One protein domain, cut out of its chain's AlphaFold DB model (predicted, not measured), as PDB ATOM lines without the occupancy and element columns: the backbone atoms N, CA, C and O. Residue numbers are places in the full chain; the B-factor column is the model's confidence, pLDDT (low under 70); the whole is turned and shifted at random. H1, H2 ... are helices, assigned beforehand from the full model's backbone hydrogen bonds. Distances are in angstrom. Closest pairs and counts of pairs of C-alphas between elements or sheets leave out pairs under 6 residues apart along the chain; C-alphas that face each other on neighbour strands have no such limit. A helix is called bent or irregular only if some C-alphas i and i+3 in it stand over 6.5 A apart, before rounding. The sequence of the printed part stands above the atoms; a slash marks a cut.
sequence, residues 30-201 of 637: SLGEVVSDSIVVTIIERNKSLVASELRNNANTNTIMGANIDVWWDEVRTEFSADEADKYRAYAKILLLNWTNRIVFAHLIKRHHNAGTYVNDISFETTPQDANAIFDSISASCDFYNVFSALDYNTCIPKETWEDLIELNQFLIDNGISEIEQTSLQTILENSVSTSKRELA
ATOM      1  N   SER A  30     255.755 273.293 362.041       57.53
ATOM      2  CA  SER A  30     255.882 274.071 360.810       57.53
ATOM      3  C   SER A  30     256.459 273.186 359.698       57.53
ATOM      4  O   SER A  30     257.303 272.324 359.952       57.53
ATOM      5  N   LEU A  31     256.029 273.392 358.448       60.34
ATOM      6  CA  LEU A  31     256.537 272.634 357.295       60.34
ATOM      7  C   LEU A  31     258.078 272.667 357.234       60.34
ATOM      8  O   LEU A  31     258.709 271.679 356.861       60.34
ATOM      9  N   GLY A  32     258.680 273.770 357.692       56.94
ATOM     10  CA  GLY A  32     260.126 273.931 357.799       56.94
ATOM     11  C   GLY A  32     260.831 273.061 358.829       56.94
ATOM     12  O   GLY A  32     261.985 272.725 358.606       56.94
ATOM     13  N   GLU A  33     260.174 272.643 359.907       56.69
ATOM     14  CA  GLU A  33     260.742 271.686 360.867       56.69
ATOM     15  C   GLU A  33     260.582 270.242 360.365       56.69
ATOM     16  O   GLU A  33     261.472 269.408 360.531       56.69
ATOM     17  N   VAL A  34     259.469 269.944 359.686       59.03
ATOM     18  CA  VAL A  34     259.146 268.589 359.210       59.03
ATOM     19  C   VAL A  34     260.035 268.162 358.036       59.03
ATOM     20  O   VAL A  34     260.588 267.058 358.056       59.03
ATOM     21  N   VAL A  35     260.202 269.033 357.032       60.03
ATOM     22  CA  VAL A  35     260.898 268.719 355.768       60.03
ATOM     23  C   VAL A  35     262.367 268.355 355.987       60.03
ATOM     24  O   VAL A  35     262.889 267.441 355.351       60.03
ATOM     25  N   SER A  36     263.043 269.039 356.900       57.84
ATOM     26  CA  SER A  36     264.504 269.037 356.981       57.84
ATOM     27  C   SER A  36     265.088 268.205 358.120       57.84
ATOM     28  O   SER A  36     266.152 267.617 357.926       57.84
ATOM     29  N   ASP A  37     264.441 268.136 359.290       56.31
ATOM     30  CA  ASP A  37     264.996 267.417 360.451       56.31
ATOM     31  C   ASP A  37     264.621 265.930 360.485       56.31
ATOM     32  O   ASP A  37     265.350 265.136 361.079       56.31
ATOM     33  N   SER A  38     263.528 265.528 359.824       65.44
ATOM     34  CA  SER A  38     263.047 264.139 359.862       65.44
ATOM     35  C   SER A  38     263.028 263.452 358.496       65.44
ATOM     36  O   SER A  38     263.550 262.343 358.384       65.44
ATOM     37  N   ILE A  39     262.493 264.080 357.441       76.62
ATOM     38  CA  ILE A  39     262.226 263.375 356.175       76.62
ATOM     39  C   ILE A  39     263.514 263.075 355.398       76.62
ATOM     40  O   ILE A  39     263.757 261.918 355.064       76.62
ATOM     41  N   VAL A  40     264.372 264.075 355.155       79.25
ATOM     42  CA  VAL A  40     265.630 263.885 354.399       79.25
ATOM     43  C   VAL A  40     266.539 262.850 355.068       79.25
ATOM     44  O   VAL A  40     267.001 261.918 354.411       79.25
ATOM     45  N   VAL A  41     266.735 262.961 356.386       79.31
ATOM     46  CA  VAL A  41     267.539 262.005 357.169       79.31
ATOM     47  C   VAL A  41     266.935 260.600 357.099       79.31
ATOM     48  O   VAL A  41     267.655 259.625 356.884       79.31
ATOM     49  N   THR A  42     265.608 260.484 357.217       84.50
ATOM     50  CA  THR A  42     264.913 259.192 357.136       84.50
ATOM     51  C   THR A  42     265.071 258.549 355.760       84.50
ATOM     52  O   THR A  42     265.362 257.356 355.686       84.50
ATOM     53  N   ILE A  43     264.937 259.321 354.676       88.31
ATOM     54  CA  ILE A  43     265.136 258.827 353.305       88.31
ATOM     55  C   ILE A  43     266.562 258.309 353.135       88.31
ATOM     56  O   ILE A  43     266.745 257.203 352.622       88.31
ATOM     57  N   ILE A  44     267.562 259.065 353.600       87.38
ATOM     58  CA  ILE A  44     268.970 258.668 353.513       87.38
ATOM     59  C   ILE A  44     269.203 257.364 354.276       87.38
ATOM     60  O   ILE A  44     269.665 256.387 353.688       87.38
ATOM     61  N   GLU A  45     268.846 257.299 355.559       87.06
ATOM     62  CA  GLU A  45     269.127 256.125 356.389       87.06
ATOM     63  C   GLU A  45     268.368 254.872 355.931       87.06
ATOM     64  O   GLU A  45     268.934 253.774 355.924       87.06
ATOM     65  N   ARG A  46     267.119 255.023 355.468       89.75
ATOM     66  CA  ARG A  46     266.312 253.911 354.948       89.75
ATOM     67  C   ARG A  46     266.868 253.351 353.637       89.75
ATOM     68  O   ARG A  46     266.845 252.136 353.445       89.75
ATOM     69  N   ASN A  47     267.399 254.203 352.756       94.44
ATOM     70  CA  ASN A  47     267.746 253.817 351.384       94.44
ATOM     71  C   ASN A  47     269.242 253.629 351.113       94.44
ATOM     72  O   ASN A  47     269.609 252.953 350.150       94.44
ATOM     73  N   LYS A  48     270.129 254.153 351.967       92.75
ATOM     74  CA  LYS A  48     271.592 254.118 351.777       92.75
ATOM     75  C   LYS A  48     272.131 252.723 351.459       92.75
ATOM     76  O   LYS A  48     272.958 252.566 350.565       92.75
ATOM     77  N   SER A  49     271.647 251.691 352.154       93.44
ATOM     78  CA  SER A  49     272.114 250.310 351.938       93.44
ATOM     79  C   SER A  49     271.613 249.701 350.618       93.44
ATOM     80  O   SER A  49     272.330 248.906 350.005       93.44
ATOM     81  N   LEU A  50     270.410 250.078 350.168       95.38
ATOM     82  CA  LEU A  50     269.832 249.618 348.902       95.38
ATOM     83  C   LEU A  50     270.587 250.230 347.721       95.38
ATOM     84  O   LEU A  50     271.095 249.500 346.873       95.38
ATOM     85  N   VAL A  51     270.764 251.554 347.733       96.38
ATOM     86  CA  VAL A  51     271.533 252.276 346.707       96.38
ATOM     87  C   VAL A  51     272.982 251.783 346.662       96.38
ATOM     88  O   VAL A  51     273.506 251.517 345.586       96.38
ATOM     89  N   ALA A  52     273.628 251.561 347.813       95.62
ATOM     90  CA  ALA A  52     274.988 251.017 347.850       95.62
ATOM     91  C   ALA A  52     275.093 249.628 347.194       95.62
ATOM     92  O   ALA A  52     276.078 249.331 346.515       95.62
ATOM     93  N   SER A  53     274.081 248.779 347.385       95.06
ATOM     94  CA  SER A  53     274.026 247.450 346.768       95.06
ATOM     95  C   SER A  53     273.836 247.548 345.255       95.06
ATOM     96  O   SER A  53     274.517 246.843 344.511       95.06
ATOM     97  N   GLU A  54     272.985 248.465 344.797       95.94
ATOM     98  CA  GLU A  54     272.760 248.728 343.375       95.94
ATOM     99  C   GLU A  54     274.017 249.270 342.690       95.94
ATOM    100  O   GLU A  54     274.444 248.739 341.664       95.94
ATOM    101  N   LEU A  55     274.689 250.255 343.295       95.94
ATOM    102  CA  LEU A  55     275.970 250.773 342.809       95.94
ATOM    103  C   LEU A  55     277.024 249.664 342.709       95.94
ATOM    104  O   LEU A  55     277.761 249.589 341.726       95.94
ATOM    105  N   ARG A  56     277.089 248.778 343.710       95.50
ATOM    106  CA  ARG A  56     278.019 247.645 343.718       95.50
ATOM    107  C   ARG A  56     277.700 246.640 342.612       95.50
ATOM    108  O   ARG A  56     278.616 246.180 341.935       95.50
ATOM    109  N   ASN A  57     276.426 246.314 342.408       94.44
ATOM    110  CA  ASN A  57     275.992 245.408 341.346       94.44
ATOM    111  C   ASN A  57     276.332 245.971 339.962       94.44
ATOM    112  O   ASN A  57     276.938 245.268 339.154       94.44
ATOM    113  N   ASN A  58     276.040 247.252 339.727       93.50
ATOM    114  CA  ASN A  58     276.380 247.921 338.474       93.50
ATOM    115  C   ASN A  58     277.897 247.985 338.260       93.50
ATOM    116  O   ASN A  58     278.368 247.681 337.165       93.50
ATOM    117  N   ALA A  59     278.681 248.271 339.305       93.69
ATOM    118  CA  ALA A  59     280.143 248.267 339.235       93.69
ATOM    119  C   ALA A  59     280.737 246.875 338.932       93.69
ATOM    120  O   ALA A  59     281.773 246.788 338.277       93.69
ATOM    121  N   ASN A  60     280.080 245.784 339.348       90.94
ATOM    122  CA  ASN A  60     280.504 244.422 338.998       90.94
ATOM    123  C   ASN A  60     280.336 244.122 337.501       90.94
ATOM    124  O   ASN A  60     281.086 243.322 336.945       90.94
ATOM    125  N   THR A  61     279.360 244.753 336.845       90.94
ATOM    126  CA  THR A  61     279.101 244.608 335.402       90.94
ATOM    127  C   THR A  61     279.690 245.739 334.553       90.94
ATOM    128  O   THR A  61     279.766 245.609 333.334       90.94
ATOM    129  N   ASN A  62     280.134 246.831 335.180       92.25
ATOM    130  CA  ASN A  62     280.750 247.994 334.551       92.25
ATOM    131  C   ASN A  62     282.017 248.394 335.321       92.25
ATOM    132  O   ASN A  62     281.989 249.167 336.281       92.25
ATOM    133  N   THR A  63     283.161 247.894 334.855       87.81
ATOM    134  CA  THR A  63     284.461 248.144 335.488       87.81
ATOM    135  C   THR A  63     284.880 249.614 335.455       87.81
ATOM    136  O   THR A  63     285.631 250.034 336.331       87.81
ATOM    137  N   ILE A  64     284.393 250.408 334.491       91.31
ATOM    138  CA  ILE A  64     284.663 251.857 334.424       91.31
ATOM    139  C   ILE A  64     283.971 252.565 335.592       91.31
ATOM    140  O   ILE A  64     284.595 253.370 336.276       91.31
ATOM    141  N   MET A  65     282.713 252.212 335.875       92.81
ATOM    142  CA  MET A  65     281.994 252.727 337.044       92.81
ATOM    143  C   MET A  65     282.704 252.349 338.345       92.81
ATOM    144  O   MET A  65     282.906 253.204 339.205       92.81
ATOM    145  N   GLY A  66     283.124 251.085 338.472       90.00
ATOM    146  CA  GLY A  66     283.904 250.626 339.622       90.00
ATOM    147  C   GLY A  66     285.172 251.456 339.837       90.00
ATOM    148  O   GLY A  66     285.388 251.936 340.947       90.00
ATOM    149  N   ALA A  67     285.944 251.682 338.769       87.12
ATOM    150  CA  ALA A  67     287.165 252.483 338.801       87.12
ATOM    151  C   ALA A  67     286.901 253.955 339.151       87.12
ATOM    152  O   ALA A  67     287.628 254.521 339.957       87.12
ATOM    153  N   ASN A  68     285.848 254.571 338.611       87.69
ATOM    154  CA  ASN A  68     285.499 255.958 338.925       87.69
ATOM    155  C   ASN A  68     285.080 256.129 340.394       87.69
ATOM    156  O   ASN A  68     285.495 257.091 341.035       87.69
ATOM    157  N   ILE A  69     284.319 255.180 340.954       90.06
ATOM    158  CA  ILE A  69     283.991 255.181 342.388       90.06
ATOM    159  C   ILE A  69     285.242 254.899 343.235       90.06
ATOM    160  O   ILE A  69     285.361 255.458 344.318       90.06
ATOM    161  N   ASP A  70     286.180 254.064 342.772       87.62
ATOM    162  CA  ASP A  70     287.468 253.863 343.453       87.62
ATOM    163  C   ASP A  70     288.312 255.133 343.480       87.62
ATOM    164  O   ASP A  70     288.789 255.500 344.548       87.62
ATOM    165  N   VAL A  71     288.431 255.827 342.345       82.81
ATOM    166  CA  VAL A  71     289.133 257.112 342.257       82.81
ATOM    167  C   VAL A  71     288.481 258.110 343.199       82.81
ATOM    168  O   VAL A  71     289.160 258.616 344.083       82.81
ATOM    169  N   TRP A  72     287.165 258.322 343.082       85.38
ATOM    170  CA  TRP A  72     286.409 259.186 343.990       85.38
ATOM    171  C   TRP A  72     286.635 258.799 345.459       85.38
ATOM    172  O   TRP A  72     286.880 259.657 346.302       85.38
ATOM    173  N   TRP A  73     286.618 257.505 345.779       85.31
ATOM    174  CA  TRP A  73     286.863 257.032 347.135       85.31
ATOM    175  C   TRP A  73     288.288 257.321 347.590       85.31
ATOM    176  O   TRP A  73     288.468 257.770 348.710       85.31
ATOM    177  N   ASP A  74     289.307 257.105 346.763       77.88
ATOM    178  CA  ASP A  74     290.682 257.510 347.073       77.88
ATOM    179  C   ASP A  74     290.776 259.024 347.340       77.88
ATOM    180  O   ASP A  74     291.585 259.440 348.168       77.88
ATOM    181  N   GLU A  75     289.918 259.837 346.709       70.81
ATOM    182  CA  GLU A  75     289.875 261.284 346.920       70.81
ATOM    183  C   GLU A  75     289.350 261.699 348.290       70.81
ATOM    184  O   GLU A  75     289.912 262.617 348.882       70.81
ATOM    185  N   VAL A  76     288.291 261.042 348.766       71.50
ATOM    186  CA  VAL A  76     287.541 261.480 349.953       71.50
ATOM    187  C   VAL A  76     287.599 260.487 351.117       71.50
ATOM    188  O   VAL A  76     287.073 260.747 352.195       71.50
ATOM    189  N   ARG A  77     288.227 259.316 350.957       71.06
ATOM    190  CA  ARG A  77     288.215 258.232 351.962       71.06
ATOM    191  C   ARG A  77     288.648 258.717 353.325       71.06
ATOM    192  O   ARG A  77     288.033 258.334 354.314       71.06
ATOM    193  N   THR A  78     289.715 259.503 353.412       61.34
ATOM    194  CA  THR A  78     290.218 259.986 354.706       61.34
ATOM    195  C   THR A  78     289.221 260.858 355.440       61.34
ATOM    196  O   THR A  78     289.242 260.901 356.666       61.34
ATOM    197  N   GLU A  79     288.339 261.504 354.690       60.66
ATOM    198  CA  GLU A  79     287.233 262.265 355.226       60.66
ATOM    199  C   GLU A  79     286.137 261.270 355.657       60.66
ATOM    200  O   GLU A  79     285.806 261.210 356.840       60.66
ATOM    201  N   PHE A  80     285.675 260.373 354.778       63.88
ATOM    202  CA  PHE A  80     284.539 259.474 355.052       63.88
ATOM    203  C   PHE A  80     284.792 258.336 356.047       63.88
ATOM    204  O   PHE A  80     283.845 257.866 356.674       63.88
ATOM    205  N   SER A  81     286.042 257.909 356.246       57.88
ATOM    206  CA  SER A  81     286.399 256.699 357.016       57.88
ATOM    207  C   SER A  81     285.931 256.701 358.477       57.88
ATOM    208  O   SER A  81     285.919 255.645 359.110       57.88
ATOM    209  N   ALA A  82     285.610 257.871 359.038       59.31
ATOM    210  CA  ALA A  82     285.086 257.994 360.396       59.31
ATOM    211  C   ALA A  82     283.594 257.622 360.507       59.31
ATOM    212  O   ALA A  82     283.178 257.162 361.568       59.31
ATOM    213  N   ASP A  83     282.824 257.814 359.431       63.31
ATOM    214  CA  ASP A  83     281.368 257.603 359.371       63.31
ATOM    215  C   ASP A  83     281.004 256.371 358.521       63.31
ATOM    216  O   ASP A  83     280.232 255.510 358.940       63.31
ATOM    217  N   GLU A  84     281.636 256.211 357.356       73.88
ATOM    218  CA  GLU A  84     281.383 255.113 356.422       73.88
ATOM    219  C   GLU A  84     282.704 254.452 356.001       73.88
ATOM    220  O   GLU A  84     283.604 255.089 355.463       73.88
ATOM    221  N   ALA A  85     282.828 253.140 356.217       74.19
ATOM    222  CA  ALA A  85     284.023 252.376 355.834       74.19
ATOM    223  C   ALA A  85     283.948 251.785 354.411       74.19
ATOM    224  O   ALA A  85     284.947 251.283 353.894       74.19
ATOM    225  N   ASP A  86     282.766 251.808 353.787       86.88
ATOM    226  CA  ASP A  86     282.509 251.237 352.463       86.88
ATOM    227  C   ASP A  86     282.258 252.338 351.432       86.88
ATOM    228  O   ASP A  86     281.329 253.134 351.576       86.88
ATOM    229  N   LYS A  87     283.042 252.325 350.346       89.56
ATOM    230  CA  LYS A  87     282.968 253.328 349.274       89.56
ATOM    231  C   LYS A  87     281.569 253.470 348.675       89.56
ATOM    232  O   LYS A  87     281.135 254.578 348.387       89.56
ATOM    233  N   TYR A  88     280.836 252.365 348.522       93.38
ATOM    234  CA  TYR A  88     279.501 252.395 347.925       93.38
ATOM    235  C   TYR A  88     278.458 252.982 348.874       93.38
ATOM    236  O   TYR A  88     277.583 253.708 348.418       93.38
ATOM    237  N   ARG A  89     278.557 252.717 350.184       90.75
ATOM    238  CA  ARG A  89     277.696 253.362 351.192       90.75
ATOM    239  C   ARG A  89     277.954 254.859 351.284       90.75
ATOM    240  O   ARG A  89     276.999 255.629 351.316       90.75
ATOM    241  N   ALA A  90     279.224 255.261 351.264       86.94
ATOM    242  CA  ALA A  90     279.602 256.667 351.249       86.94
ATOM    243  C   ALA A  90     279.066 257.375 349.987       86.94
ATOM    244  O   ALA A  90     278.404 258.404 350.096       86.94
ATOM    245  N   TYR A  91     279.251 256.782 348.801       89.94
ATOM    246  CA  TYR A  91     278.737 257.352 347.553       89.94
ATOM    247  C   TYR A  91     277.203 257.386 347.508       89.94
ATOM    248  O   TYR A  91     276.614 258.386 347.111       89.94
ATOM    249  N   ALA A  92     276.537 256.327 347.982       92.50
ATOM    250  CA  ALA A  92     275.080 256.268 348.087       92.50
ATOM    251  C   ALA A  92     274.512 257.393 348.962       92.50
ATOM    252  O   ALA A  92     273.519 258.015 348.588       92.50
ATOM    253  N   LYS A  93     275.155 257.684 350.102       87.94
ATOM    254  CA  LYS A  93     274.781 258.796 350.987       87.94
ATOM    255  C   LYS A  93     274.815 260.134 350.243       87.94
ATOM    256  O   LYS A  93     273.860 260.902 350.317       87.94
ATOM    257  N   ILE A  94     275.878 260.377 349.476       85.94
ATOM    258  CA  ILE A  94     276.038 261.588 348.660       85.94
ATOM    259  C   ILE A  94     274.978 261.667 347.557       85.94
ATOM    260  O   ILE A  94     274.395 262.732 347.366       85.94
ATOM    261  N   LEU A  95     274.702 260.568 346.846       90.69
ATOM    262  CA  LEU A  95     273.670 260.541 345.804       90.69
ATOM    263  C   LEU A  95     272.285 260.860 346.370       90.69
ATOM    264  O   LEU A  95     271.554 261.653 345.780       90.69
ATOM    265  N   LEU A  96     271.936 260.280 347.521       91.12
ATOM    266  CA  LEU A  96     270.663 260.546 348.192       91.12
ATOM    267  C   LEU A  96     270.564 262.011 348.621       91.12
ATOM    268  O   LEU A  96     269.555 262.645 348.335       91.12
ATOM    269  N   LEU A  97     271.628 262.570 349.205       85.25
ATOM    270  CA  LEU A  97     271.698 263.993 349.547       85.25
ATOM    271  C   LEU A  97     271.564 264.902 348.321       85.25
ATOM    272  O   LEU A  97     270.846 265.898 348.379       85.25
ATOM    273  N   ASN A  98     272.229 264.576 347.207       87.62
ATOM    274  CA  ASN A  98     272.101 265.325 345.956       87.62
ATOM    275  C   ASN A  98     270.647 265.306 345.459       87.62
ATOM    276  O   ASN A  98     270.096 266.365 345.175       87.62
ATOM    277  N   TRP A  99     269.983 264.146 345.438       91.38
ATOM    278  CA  TRP A  99     268.571 264.055 345.048       91.38
ATOM    279  C   TRP A  99     267.640 264.837 345.975       91.38
ATOM    280  O   TRP A  99     266.841 265.640 345.491       91.38
ATOM    281  N   THR A 100     267.751 264.651 347.292       88.56
ATOM    282  CA  THR A 100     266.884 265.349 348.249       88.56
ATOM    283  C   THR A 100     267.083 266.858 348.182       88.56
ATOM    284  O   THR A 100     266.102 267.595 348.174       88.56
ATOM    285  N   ASN A 101     268.329 267.329 348.059       83.50
ATOM    286  CA  ASN A 101     268.625 268.756 347.956       83.50
ATOM    287  C   ASN A 101     268.080 269.355 346.660       83.50
ATOM    288  O   ASN A 101     267.493 270.430 346.707       83.50
ATOM    289  N   ARG A 102     268.198 268.658 345.521       87.75
ATOM    290  CA  ARG A 102     267.632 269.108 344.239       87.75
ATOM    291  C   ARG A 102     266.115 269.241 344.308       87.75
ATOM    292  O   ARG A 102     265.581 270.273 343.912       87.75
ATOM    293  N   ILE A 103     265.429 268.238 344.857       89.00
ATOM    294  CA  ILE A 103     263.969 268.261 345.016       89.00
ATOM    295  C   ILE A 103     263.563 269.412 345.939       89.00
ATOM    296  O   ILE A 103     262.811 270.293 345.523       89.00
ATOM    297  N   VAL A 104     264.093 269.450 347.165       82.75
ATOM    298  CA  VAL A 104     263.744 270.479 348.154       82.75
ATOM    299  C   VAL A 104     264.026 271.869 347.589       82.75
ATOM    300  O   VAL A 104     263.141 272.720 347.586       82.75
ATOM    301  N   PHE A 105     265.213 272.094 347.026       81.56
ATOM    302  CA  PHE A 105     265.602 273.401 346.514       81.56
ATOM    303  C   PHE A 105     264.760 273.852 345.311       81.56
ATOM    304  O   PHE A 105     264.344 275.008 345.272       81.56
ATOM    305  N   ALA A 106     264.407 272.955 344.380       85.75
ATOM    306  CA  ALA A 106     263.502 273.290 343.274       85.75
ATOM    307  C   ALA A 106     262.130 273.768 343.757       85.75
ATOM    308  O   ALA A 106     261.552 274.683 343.170       85.75
ATOM    309  N   HIS A 107     261.618 273.193 344.846       81.44
ATOM    310  CA  HIS A 107     260.400 273.692 345.472       81.44
ATOM    311  C   HIS A 107     260.595 275.078 346.092       81.44
ATOM    312  O   HIS A 107     259.753 275.947 345.879       81.44
ATOM    313  N   LEU A 108     261.707 275.315 346.792       77.31
ATOM    314  CA  LEU A 108     261.985 276.593 347.464       77.31
ATOM    315  C   LEU A 108     262.089 277.772 346.490       77.31
ATOM    316  O   LEU A 108     261.650 278.878 346.809       77.31
ATOM    317  N   ILE A 109     262.621 277.547 345.288       78.38
ATOM    318  CA  ILE A 109     262.791 278.619 344.303       78.38
ATOM    319  C   ILE A 109     261.498 278.993 343.558       78.38
ATOM    320  O   ILE A 109     261.463 280.060 342.950       78.38
ATOM    321  N   LYS A 110     260.421 278.188 343.620       80.12
ATOM    322  CA  LYS A 110     259.165 278.399 342.856       80.12
ATOM    323  C   LYS A 110     258.565 279.788 343.002       80.12
ATOM    324  O   LYS A 110     257.992 280.320 342.057       80.12
ATOM    325  N   ARG A 111     258.680 280.365 344.200       72.19
ATOM    326  CA  ARG A 111     258.138 281.690 344.515       72.19
ATOM    327  C   ARG A 111     258.840 282.809 343.741       72.19
ATOM    328  O   ARG A 111     258.228 283.837 343.471       72.19
ATOM    329  N   HIS A 112     260.113 282.614 343.417       73.06
ATOM    330  CA  HIS A 112     260.958 283.613 342.770       73.06
ATOM    331  C   HIS A 112     261.225 283.278 341.296       73.06
ATOM    332  O   HIS A 112     261.376 284.188 340.485       73.06
ATOM    333  N   HIS A 113     261.194 281.992 340.932       75.31
ATOM    334  CA  HIS A 113     261.481 281.495 339.591       75.31
ATOM    335  C   HIS A 113     260.401 280.513 339.128       75.31
ATOM    336  O   HIS A 113     260.286 279.399 339.644       75.31
ATOM    337  N   ASN A 114     259.667 280.891 338.076       77.38
ATOM    338  CA  ASN A 114     258.635 280.041 337.472       77.38
ATOM    339  C   ASN A 114     259.189 278.687 337.008       77.38
ATOM    340  O   ASN A 114     258.469 277.694 337.062       77.38
ATOM    341  N   ALA A 115     260.457 278.621 336.596       79.94
ATOM    342  CA  ALA A 115     261.096 277.372 336.194       79.94
ATOM    343  C   ALA A 115     261.070 276.313 337.309       79.94
ATOM    344  O   ALA A 115     260.867 275.139 337.026       79.94
ATOM    345  N   GLY A 116     261.140 276.716 338.586       80.12
ATOM    346  CA  GLY A 116     261.012 275.791 339.716       80.12
ATOM    347  C   GLY A 116     259.693 275.009 339.730       80.12
ATOM    348  O   GLY A 116     259.618 273.943 340.336       80.12
ATOM    349  N   THR A 117     258.646 275.487 339.042       83.50
ATOM    350  CA  THR A 117     257.364 274.766 338.936       83.50
ATOM    351  C   THR A 117     257.474 273.460 338.156       83.50
ATOM    352  O   THR A 117     256.680 272.562 338.421       83.50
ATOM    353  N   TYR A 118     258.489 273.294 337.301       88.56
ATOM    354  CA  TYR A 118     258.708 272.073 336.513       88.56
ATOM    355  C   TYR A 118     258.967 270.838 337.385       88.56
ATOM    356  O   TYR A 118     258.696 269.717 336.971       88.56
ATOM    357  N   VAL A 119     259.414 271.012 338.635       89.31
ATOM    358  CA  VAL A 119     259.554 269.891 339.583       89.31
ATOM    359  C   VAL A 119     258.205 269.225 339.916       89.31
ATOM    360  O   VAL A 119     258.177 268.078 340.355       89.31
ATOM    361  N   ASN A 120     257.077 269.915 339.687       89.12
ATOM    362  CA  ASN A 120     255.737 269.338 339.839       89.12
ATOM    363  C   ASN A 120     255.445 268.241 338.807       89.12
ATOM    364  O   ASN A 120     254.560 267.424 339.036       89.12
ATOM    365  N   ASP A 121     256.183 268.218 337.695       91.00
ATOM    366  CA  ASP A 121     256.000 267.237 336.625       91.00
ATOM    367  C   ASP A 121     256.680 265.892 336.955       91.00
ATOM    368  O   ASP A 121     256.501 264.904 336.240       91.00
ATOM    369  N   ILE A 122     257.448 265.829 338.052       92.12
ATOM    370  CA  ILE A 122     258.048 264.590 338.558       92.12
ATOM    371  C   ILE A 122     256.983 263.787 339.317       92.12
ATOM    372  O   ILE A 122     256.532 264.183 340.392       92.12
ATOM    373  N   SER A 123     256.631 262.623 338.773       91.06
ATOM    374  CA  SER A 123     255.610 261.709 339.296       91.06
ATOM    375  C   SER A 123     256.113 260.260 339.347       91.06
ATOM    376  O   SER A 123     257.220 259.963 338.905       91.06
ATOM    377  N   PHE A 124     255.273 259.333 339.822       89.06
ATOM    378  CA  PHE A 124     255.556 257.886 339.842       89.06
ATOM    379  C   PHE A 124     255.826 257.264 338.460       89.06
ATOM    380  O   PHE A 124     256.355 256.154 338.392       89.06
ATOM    381  N   GLU A 125     255.494 257.957 337.367       90.25
ATOM    382  CA  GLU A 125     255.801 257.524 335.996       90.25
ATOM    383  C   GLU A 125     257.155 258.050 335.485       90.25
ATOM    384  O   GLU A 125     257.684 257.542 334.497       90.25
ATOM    385  N   THR A 126     257.732 259.048 336.154       93.62
ATOM    386  CA  THR A 126     258.988 259.701 335.772       93.62
ATOM    387  C   THR A 126     260.175 258.830 336.173       93.62
ATOM    388  O   THR A 126     260.256 258.383 337.315       93.62
ATOM    389  N   THR A 127     261.138 258.603 335.277       94.81
ATOM    390  CA  THR A 127     262.385 257.901 335.633       94.81
ATOM    391  C   THR A 127     263.430 258.864 336.222       94.81
ATOM    392  O   THR A 127     263.341 260.073 335.990       94.81
ATOM    393  N   PRO A 128     264.481 258.377 336.917       94.88
ATOM    394  CA  PRO A 128     265.588 259.235 337.357       94.88
ATOM    395  C   PRO A 128     266.231 260.043 336.216       94.88
ATOM    396  O   PRO A 128     266.650 261.182 336.411       94.88
ATOM    397  N   GLN A 129     266.287 259.479 335.005       94.50
ATOM    398  CA  GLN A 129     266.826 260.170 333.833       94.50
ATOM    399  C   GLN A 129     265.911 261.312 333.367       94.50
ATOM    400  O   GLN A 129     266.406 262.387 333.032       94.50
ATOM    401  N   ASP A 130     264.595 261.102 333.376       94.06
ATOM    402  CA  ASP A 130     263.624 262.139 333.011       94.06
ATOM    403  C   ASP A 130     263.632 263.278 334.039       94.06
ATOM    404  O   ASP A 130     263.636 264.454 333.679       94.06
ATOM    405  N   ALA A 131     263.727 262.939 335.328       93.62
ATOM    406  CA  ALA A 131     263.858 263.922 336.397       93.62
ATOM    407  C   ALA A 131     265.144 264.755 336.267       93.62
ATOM    408  O   ALA A 131     265.112 265.962 336.501       93.62
ATOM    409  N   ASN A 132     266.266 264.155 335.847       92.94
ATOM    410  CA  ASN A 132     267.482 264.914 335.533       92.94
ATOM    411  C   ASN A 132     267.238 265.951 334.430       92.94
ATOM    412  O   ASN A 132     267.611 267.102 334.616       92.94
ATOM    413  N   ALA A 133     266.552 265.585 333.344       90.88
ATOM    414  CA  ALA A 133     266.237 266.525 332.266       90.88
ATOM    415  C   ALA A 133     265.328 267.682 332.731       90.88
ATOM    416  O   ALA A 133     265.476 268.820 332.274       90.88
ATOM    417  N   ILE A 134     264.415 267.415 333.674       90.88
ATOM    418  CA  ILE A 134     263.613 268.455 334.331       90.88
ATOM    419  C   ILE A 134     264.525 269.405 335.113       90.88
ATOM    420  O   ILE A 134     264.461 270.615 334.907       90.88
ATOM    421  N   PHE A 135     265.419 268.887 335.958       89.75
ATOM    422  CA  PHE A 135     266.365 269.717 336.712       89.75
ATOM    423  C   PHE A 135     267.331 270.503 335.818       89.75
ATOM    424  O   PHE A 135     267.618 271.655 336.129       89.75
ATOM    425  N   ASP A 136     267.779 269.939 334.697       85.31
ATOM    426  CA  ASP A 136     268.603 270.651 333.714       85.31
ATOM    427  C   ASP A 136     267.826 271.825 333.096       85.31
ATOM    428  O   ASP A 136     268.365 272.921 332.935       85.31
ATOM    429  N   SER A 137     266.529 271.638 332.834       84.00
ATOM    430  CA  SER A 137     265.640 272.699 332.336       84.00
ATOM    431  C   SER A 137     265.417 273.805 333.377       84.00
ATOM    432  O   SER A 137     265.377 274.989 333.030       84.00
ATOM    433  N   ILE A 138     265.313 273.434 334.660       83.31
ATOM    434  CA  ILE A 138     265.272 274.387 335.778       83.31
ATOM    435  C   ILE A 138     266.594 275.163 335.833       83.31
ATOM    436  O   ILE A 138     266.587 276.392 335.814       83.31
ATOM    437  N   SER A 139     267.726 274.457 335.832       78.06
ATOM    438  CA  SER A 139     269.064 275.045 335.925       78.06
ATOM    439  C   SER A 139     269.392 275.985 334.767       78.06
ATOM    440  O   SER A 139     270.061 276.990 334.982       78.06
ATOM    441  N   ALA A 140     268.923 275.688 333.554       72.38
ATOM    442  CA  ALA A 140     269.104 276.563 332.396       72.38
ATOM    443  C   ALA A 140     268.353 277.901 332.536       72.38
ATOM    444  O   ALA A 140     268.685 278.868 331.856       72.38
ATOM    445  N   SER A 141     267.336 277.956 333.400       66.88
ATOM    446  CA  SER A 141     266.470 279.126 333.583       66.88
ATOM    447  C   SER A 141     266.809 279.951 334.832       66.88
ATOM    448  O   SER A 141     266.446 281.122 334.906       66.88
ATOM    449  N   CYS A 142     267.467 279.350 335.825       62.03
ATOM    450  CA  CYS A 142     267.904 280.000 337.059       62.03
ATOM    451  C   CYS A 142     269.205 279.335 337.531       62.03
ATOM    452  O   CYS A 142     269.205 278.127 337.776       62.03
ATOM    453  N   ASP A 143     270.302 280.100 337.629       58.22
ATOM    454  CA  ASP A 143     271.638 279.598 337.979       58.22
ATOM    455  C   ASP A 143     271.762 279.047 339.392       58.22
ATOM    456  O   ASP A 143     272.355 279.611 340.313       58.22
ATOM    457  N   PHE A 144     271.248 277.853 339.531       68.06
ATOM    458  CA  PHE A 144     271.587 276.988 340.621       68.06
ATOM    459  C   PHE A 144     272.241 275.747 340.040       68.06
ATOM    460  O   PHE A 144     271.994 274.660 340.546       68.06
ATOM    461  N   TYR A 145     273.084 275.881 339.002       59.59
ATOM    462  CA  TYR A 145     273.776 274.742 338.384       59.59
ATOM    463  C   TYR A 145     274.559 273.939 339.421       59.59
ATOM    464  O   TYR A 145     274.473 272.712 339.478       59.59
ATOM    465  N   ASN A 146     275.234 274.633 340.339       65.06
ATOM    466  CA  ASN A 146     275.902 273.978 341.458       65.06
ATOM    467  C   ASN A 146     274.924 273.148 342.313       65.06
ATOM    468  O   ASN A 146     275.317 272.104 342.800       65.06
ATOM    469  N   VAL A 147     273.652 273.532 342.458       72.94
ATOM    470  CA  VAL A 147     272.646 272.760 343.219       72.94
ATOM    471  C   VAL A 147     271.971 271.675 342.368       72.94
ATOM    472  O   VAL A 147     271.783 270.559 342.844       72.94
ATOM    473  N   PHE A 148     271.606 271.977 341.118       81.19
ATOM    474  CA  PHE A 148     270.829 271.104 340.233       81.19
ATOM    475  C   PHE A 148     271.655 270.125 339.404       81.19
ATOM    476  O   PHE A 148     271.075 269.188 338.847       81.19
ATOM    477  N   SER A 149     272.977 270.287 339.366       77.88
ATOM    478  CA  SER A 149     273.877 269.357 338.687       77.88
ATOM    479  C   SER A 149     273.756 267.943 339.258       77.88
ATOM    480  O   SER A 149     273.843 267.693 340.468       77.88
ATOM    481  N   ALA A 150     273.544 267.009 338.336       83.00
ATOM    482  CA  ALA A 150     273.601 265.587 338.600       83.00
ATOM    483  C   ALA A 150     275.033 265.171 338.960       83.00
ATOM    484  O   ALA A 150     276.002 265.626 338.353       83.00
ATOM    485  N   LEU A 151     275.155 264.270 339.930       85.44
ATOM    486  CA  LEU A 151     276.399 263.543 340.164       85.44
ATOM    487  C   LEU A 151     276.506 262.349 339.212       85.44
ATOM    488  O   LEU A 151     275.493 261.834 338.727       85.44
ATOM    489  N   ASP A 152     277.730 261.872 338.990       86.94
ATOM    490  CA  ASP A 152     277.944 260.645 338.228       86.94
ATOM    491  C   ASP A 152     277.141 259.485 338.842       86.94
ATOM    492  O   ASP A 152     277.026 259.337 340.057       86.94
ATOM    493  N   TYR A 153     276.550 258.652 337.984       92.38
ATOM    494  CA  TYR A 153     275.732 257.497 338.384       92.38
ATOM    495  C   TYR A 153     274.486 257.826 339.217       92.38
ATOM    496  O   TYR A 153     273.898 256.914 339.799       92.38
ATOM    497  N   ASN A 154     274.020 259.079 339.250       90.38
ATOM    498  CA  ASN A 154     272.825 259.438 340.019       90.38
ATOM    499  C   ASN A 154     271.526 258.770 339.528       90.38
ATOM    500  O   ASN A 154     270.521 258.833 340.227       90.38
ATOM    501  N   THR A 155     271.538 258.109 338.369       92.81
ATOM    502  CA  THR A 155     270.431 257.290 337.855       92.81
ATOM    503  C   THR A 155     270.431 255.855 338.388       92.81
ATOM    504  O   THR A 155     269.442 255.148 338.208       92.81
ATOM    505  N   CYS A 156     271.497 255.417 339.072       92.88
ATOM    506  CA  CYS A 156     271.608 254.094 339.700       92.88
ATOM    507  C   CYS A 156     270.826 254.038 341.024       92.88
ATOM    508  O   CYS A 156     271.393 253.804 342.093       92.88
ATOM    509  N   ILE A 157     269.521 254.297 340.951       94.81
ATOM    510  CA  ILE A 157     268.610 254.345 342.095       94.81
ATOM    511  C   ILE A 157     267.619 253.176 341.991       94.81
ATOM    512  O   ILE A 157     266.916 253.068 340.983       94.81
ATOM    513  N   PRO A 158     267.534 252.298 343.010       94.69
ATOM    514  CA  PRO A 158     266.519 251.254 343.066       94.69
ATOM    515  C   PRO A 158     265.109 251.832 343.000       94.69
ATOM    516  O   PRO A 158     264.849 252.905 343.543       94.69
ATOM    517  N   LYS A 159     264.172 251.084 342.410       93.19
ATOM    518  CA  LYS A 159     262.775 251.518 342.270       93.19
ATOM    519  C   LYS A 159     262.156 251.953 343.604       93.19
ATOM    520  O   LYS A 159     261.538 253.002 343.665       93.19
ATOM    521  N   GLU A 160     262.382 251.177 344.659       93.00
ATOM    522  CA  GLU A 160     261.873 251.440 346.015       93.00
ATOM    523  C   GLU A 160     262.393 252.778 346.566       93.00
ATOM    524  O   GLU A 160     261.648 253.567 347.136       93.00
ATOM    525  N   THR A 161     263.674 253.073 346.338       95.31
ATOM    526  CA  THR A 161     264.283 254.349 346.729       95.31
ATOM    527  C   THR A 161     263.774 255.513 345.887       95.31
ATOM    528  O   THR A 161     263.615 256.622 346.392       95.31
ATOM    529  N   TRP A 162     263.529 255.284 344.598       96.06
ATOM    530  CA  TRP A 162     262.963 256.299 343.718       96.06
ATOM    531  C   TRP A 162     261.521 256.645 344.105       96.06
ATOM    532  O   TRP A 162     261.158 257.817 344.113       96.06
ATOM    533  N   GLU A 163     260.729 255.646 344.502       93.38
ATOM    534  CA  GLU A 163     259.385 255.837 345.058       93.38
ATOM    535  C   GLU A 163     259.427 256.711 346.324       93.38
ATOM    536  O   GLU A 163     258.703 257.701 346.376       93.38
ATOM    537  N   ASP A 164     260.341 256.452 347.269       92.50
ATOM    538  CA  ASP A 164     260.529 257.297 348.464       92.50
ATOM    539  C   ASP A 164     260.900 258.766 348.106       92.50
ATOM    540  O   ASP A 164     260.456 259.712 348.761       92.50
ATOM    541  N   LEU A 165     261.709 258.993 347.059       93.38
ATOM    542  CA  LEU A 165     262.063 260.344 346.587       93.38
ATOM    543  C   LEU A 165     260.881 261.061 345.916       93.38
ATOM    544  O   LEU A 165     260.723 262.276 346.065       93.38
ATOM    545  N   ILE A 166     260.040 260.326 345.191       92.88
ATOM    546  CA  ILE A 166     258.812 260.869 344.602       92.88
ATOM    547  C   ILE A 166     257.779 261.158 345.689       92.88
ATOM    548  O   ILE A 166     257.108 262.183 345.607       92.88
ATOM    549  N   GLU A 167     257.685 260.333 346.733       89.88
ATOM    550  CA  GLU A 167     256.849 260.619 347.903       89.88
ATOM    551  C   GLU A 167     257.267 261.927 348.583       89.88
ATOM    552  O   GLU A 167     256.404 262.744 348.904       89.88
ATOM    553  N   LEU A 168     258.576 262.187 348.721       88.06
ATOM    554  CA  LEU A 168     259.072 263.497 349.158       88.06
ATOM    555  C   LEU A 168     258.601 264.609 348.215       88.06
ATOM    556  O   LEU A 168     258.098 265.628 348.684       88.06
ATOM    557  N   ASN A 169     258.749 264.434 346.898       89.69
ATOM    558  CA  ASN A 169     258.309 265.443 345.936       89.69
ATOM    559  C   ASN A 169     256.807 265.733 346.071       89.69
ATOM    560  O   ASN A 169     256.424 266.892 346.204       89.69
ATOM    561  N   GLN A 170     255.974 264.691 346.102       87.25
ATOM    562  CA  GLN A 170     254.523 264.798 346.225       87.25
ATOM    563  C   GLN A 170     254.118 265.449 347.547       87.25
ATOM    564  O   GLN A 170     253.278 266.343 347.556       87.25
ATOM    565  N   PHE A 171     254.776 265.085 348.649       83.69
ATOM    566  CA  PHE A 171     254.574 265.733 349.939       83.69
ATOM    567  C   PHE A 171     254.823 267.247 349.856       83.69
ATOM    568  O   PHE A 171     254.024 268.029 350.370       83.69
ATOM    569  N   LEU A 172     255.890 267.684 349.179       80.88
ATOM    570  CA  LEU A 172     256.194 269.110 349.007       80.88
ATOM    571  C   LEU A 172     255.207 269.813 348.052       80.88
ATOM    572  O   LEU A 172     254.914 270.994 348.249       80.88
ATOM    573  N   ILE A 173     254.667 269.104 347.048       81.69
ATOM    574  CA  ILE A 173     253.584 269.605 346.181       81.69
ATOM    575  C   ILE A 173     252.319 269.844 347.018       81.69
ATOM    576  O   ILE A 173     251.778 270.950 347.013       81.69
ATOM    577  N   ASP A 174     251.881 268.828 347.762       79.06
ATOM    578  CA  ASP A 174     250.603 268.813 348.481       79.06
ATOM    579  C   ASP A 174     250.577 269.792 349.659       79.06
ATOM    580  O   ASP A 174     249.535 270.369 349.968       79.06
ATOM    581  N   ASN A 175     251.728 270.015 350.302       70.50
ATOM    582  CA  ASN A 175     251.861 270.945 351.426       70.50
ATOM    583  C   ASN A 175     252.191 272.384 350.991       70.50
ATOM    584  O   ASN A 175     252.454 273.236 351.836       70.50
ATOM    585  N   GLY A 176     252.147 272.674 349.687       61.09
ATOM    586  CA  GLY A 176     252.069 274.040 349.179       61.09
ATOM    587  C   GLY A 176     253.301 274.902 349.452       61.09
ATOM    588  O   GLY A 176     253.161 276.020 349.947       61.09
ATOM    589  N   ILE A 177     254.503 274.455 349.047       57.91
ATOM    590  CA  ILE A 177     255.711 275.310 349.110       57.91
ATOM    591  C   ILE A 177     255.532 276.654 348.374       57.91
ATOM    592  O   ILE A 177     256.130 277.668 348.734       57.91
ATOM    593  N   SER A 178     254.643 276.693 347.384       50.03
ATOM    594  CA  SER A 178     254.273 277.892 346.632       50.03
ATOM    595  C   SER A 178     253.596 279.001 347.457       50.03
ATOM    596  O   SER A 178     253.637 280.151 347.024       50.03
ATOM    597  N   GLU A 179     253.021 278.700 348.630       52.50
ATOM    598  CA  GLU A 179     252.350 279.677 349.517       52.50
ATOM    599  C   GLU A 179     253.097 279.911 350.843       52.50
ATOM    600  O   GLU A 179     252.568 280.504 351.782       52.50
ATOM    601  N   ILE A 180     254.353 279.471 350.931       60.22
ATOM    602  CA  ILE A 180     255.156 279.578 352.147       60.22
ATOM    603  C   ILE A 180     255.473 281.041 352.498       60.22
ATOM    604  O   ILE A 180     256.031 281.798 351.693       60.22
ATOM    605  N   GLU A 181     255.167 281.429 353.742       60.38
ATOM    606  CA  GLU A 181     255.617 282.692 354.333       60.38
ATOM    607  C   GLU A 181     257.150 282.792 354.305       60.38
ATOM    608  O   GLU A 181     257.862 281.807 354.479       60.38
ATOM    609  N   GLN A 182     257.686 283.999 354.110       62.12
ATOM    610  CA  GLN A 182     259.130 284.215 353.932       62.12
ATOM    611  C   GLN A 182     259.979 283.645 355.086       62.12
ATOM    612  O   GLN A 182     261.066 283.121 354.856       62.12
ATOM    613  N   THR A 183     259.456 283.695 356.310       64.06
ATOM    614  CA  THR A 183     260.050 283.103 357.517       64.06
ATOM    615  C   THR A 183     260.186 281.584 357.409       64.06
ATOM    616  O   THR A 183     261.243 281.038 357.698       64.06
ATOM    617  N   SER A 184     259.154 280.904 356.914       64.88
ATOM    618  CA  SER A 184     259.147 279.451 356.728       64.88
ATOM    619  C   SER A 184     260.089 279.005 355.597       64.88
ATOM    620  O   SER A 184     260.743 277.972 355.722       64.88
ATOM    621  N   LEU A 185     260.233 279.804 354.529       66.75
ATOM    622  CA  LEU A 185     261.218 279.566 353.460       66.75
ATOM    623  C   LEU A 185     262.650 279.605 354.011       66.75
ATOM    624  O   LEU A 185     263.464 278.732 353.710       66.75
ATOM    625  N   GLN A 186     262.940 280.613 354.836       69.88
ATOM    626  CA  GLN A 186     264.236 280.759 355.483       69.88
ATOM    627  C   GLN A 186     264.533 279.574 356.412       69.88
ATOM    628  O   GLN A 186     265.612 278.993 356.314       69.88
ATOM    629  N   THR A 187     263.563 279.151 357.228       71.12
ATOM    630  CA  THR A 187     263.705 277.973 358.097       71.12
ATOM    631  C   THR A 187     263.989 276.694 357.302       71.12
ATOM    632  O   THR A 187     264.876 275.933 357.685       71.12
ATOM    633  N   ILE A 188     263.314 276.461 356.168       70.38
ATOM    634  CA  ILE A 188     263.591 275.277 355.335       70.38
ATOM    635  C   ILE A 188     265.013 275.323 354.765       70.38
ATOM    636  O   ILE A 188     265.702 274.300 354.787       70.38
ATOM    637  N   LEU A 189     265.473 276.477 354.265       71.12
ATOM    638  CA  LEU A 189     266.840 276.633 353.750       71.12
ATOM    639  C   LEU A 189     267.878 276.369 354.849       71.12
ATOM    640  O   LEU A 189     268.776 275.547 354.662       71.12
ATOM    641  N   GLU A 190     267.728 277.016 356.007       73.44
ATOM    642  CA  GLU A 190     268.636 276.876 357.149       73.44
ATOM    643  C   GLU A 190     268.700 275.432 357.648       73.44
ATOM    644  O   GLU A 190     269.791 274.887 357.843       73.44
ATOM    645  N   ASN A 191     267.551 274.772 357.781       73.69
ATOM    646  CA  ASN A 191     267.521 273.398 358.244       73.69
ATOM    647  C   ASN A 191     268.013 272.406 357.177       73.69
ATOM    648  O   ASN A 191     268.690 271.442 357.522       73.69
ATOM    649  N   SER A 192     267.746 272.632 355.886       71.88
ATOM    650  CA  SER A 192     268.279 271.790 354.795       71.88
ATOM    651  C   SER A 192     269.805 271.860 354.739       71.88
ATOM    652  O   SER A 192     270.485 270.843 354.568       71.88
ATOM    653  N   VAL A 193     270.355 273.058 354.953       74.56
ATOM    654  CA  VAL A 193     271.793 273.291 355.108       74.56
ATOM    655  C   VAL A 193     272.316 272.600 356.359       74.56
ATOM    656  O   VAL A 193     273.333 271.918 356.282       74.56
ATOM    657  N   SER A 194     271.637 272.739 357.498       74.19
ATOM    658  CA  SER A 194     272.011 272.090 358.759       74.19
ATOM    659  C   SER A 194     272.045 270.565 358.624       74.19
ATOM    660  O   SER A 194     273.031 269.933 358.992       74.19
ATOM    661  N   THR A 195     271.017 269.962 358.029       73.69
ATOM    662  CA  THR A 195     270.947 268.523 357.753       73.69
ATOM    663  C   THR A 195     272.032 268.089 356.782       73.69
ATOM    664  O   THR A 195     272.777 267.173 357.105       73.69
ATOM    665  N   SER A 196     272.224 268.796 355.665       72.56
ATOM    666  CA  SER A 196     273.325 268.497 354.742       72.56
ATOM    667  C   SER A 196     274.688 268.589 355.438       72.56
ATOM    668  O   SER A 196     275.502 267.683 355.325       72.56
ATOM    669  N   LYS A 197     274.936 269.637 356.232       72.94
ATOM    670  CA  LYS A 197     276.172 269.802 357.013       72.94
ATOM    671  C   LYS A 197     276.354 268.709 358.070       72.94
ATOM    672  O   LYS A 197     277.484 268.290 358.296       72.94
ATOM    673  N   ARG A 198     275.275 268.238 358.709       71.38
ATOM    674  CA  ARG A 198     275.289 267.130 359.685       71.38
ATOM    675  C   ARG A 198     275.548 265.783 359.033       71.38
ATOM    676  O   ARG A 198     276.361 265.019 359.537       71.38
ATOM    677  N   GLU A 199     274.921 265.515 357.898       68.69
ATOM    678  CA  GLU A 199     275.178 264.301 357.128       68.69
ATOM    679  C   GLU A 199     276.592 264.290 356.535       68.69
ATOM    680  O   GLU A 199     277.165 263.230 356.290       68.69
ATOM    681  N   LEU A 200     277.195 265.467 356.389       64.62
ATOM    682  CA  LEU A 200     278.604 265.651 356.051       64.62
ATOM    683  C   LEU A 200     279.496 265.897 357.280       64.62
ATOM    684  O   LEU A 200     280.684 266.216 357.134       64.62
ATOM    685  N   ALA A 201     278.959 265.771 358.500       51.41
ATOM    686  CA  ALA A 201     279.685 266.133 359.708       51.41
ATOM    687  C   ALA A 201     280.855 265.185 359.973       51.41
ATOM    688  O   ALA A 201     280.763 263.966 359.873       51.41
TER     689      ALA A 201
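This is residues 30 to 201 of the 637 residues of the protein "N6_Mtase domain-containing protein" of Lederbergia galactosidilyticus (UniProt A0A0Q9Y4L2). Helix H3 is the core of a four-helix bundle, with H1a, H7 and H8 side by side with it, while H2 crosses the end where H3 begins. The hairpin of H4 and H5, with the short H6, covers another side of H3. The printed part has 172 residues with eight named helices, H1 to H8 in order, and no named strand: all helix. It is compact, radius of gyration of the C-alphas 16.0 A, spanning 46 by 31 by 28 A.

Begin with H1, residues 31 to 61, assigned as one helix by its hydrogen bonds but bent, C-alphas 46 and 49 being 7.5 A apart; its arms are H1a, residues 31 to 46, and H1b, residues 49 to 61. Residues 40 to 44 of H1a touch the hub H3, residues 87 to 109; the closest C-alphas, Ile 44 and Leu 96, are 5.9 A apart. H1a touches H8, residues 182 to 199, closest at C-alphas Gly 32 and Ile 188, 4.5 A. H7, residues 159 to 174, touches H3, closest at C-alphas Ile 103 and Asn 169, 6.4 A. H2, residues 63 to 80, stands about perpendicular to H3 at 83 degrees and touches it, closest at C-alphas Trp 73 and Lys 87, 5.8 A. H4, residues 114 to 121, touches H3, closest at C-alphas Gly 116 and Ala 106, 5.0 A, and forms a hairpin with H5, residues 128 to 141. H6, residues 145 to 148, touches H3. Every O i to N i+4 pair is within hydrogen-bond range in H1b, H3, H7 and H8, against 7 of 12 in H1a, 12 of 14 in H2, 9 of 10 in H5 and 0 of 4 in H4, which has 5 of 5 O i to N i+3 pairs.

Find C-alpha 87 at (282.968, 253.328, 349.274); H3 runs 32.7 A from there. H8, 25.8 A, ends at C-alpha 199, (275.178, 264.301, 357.128).

The farthest C-alphas, Thr 63 and Glu 181, are 48.8 A apart. The printed part has no cut and no long link. The pLDDT is under 70 at residues 30 to 38, 78 to 83, 141 to 146, 176 to 186 and 199 to 201.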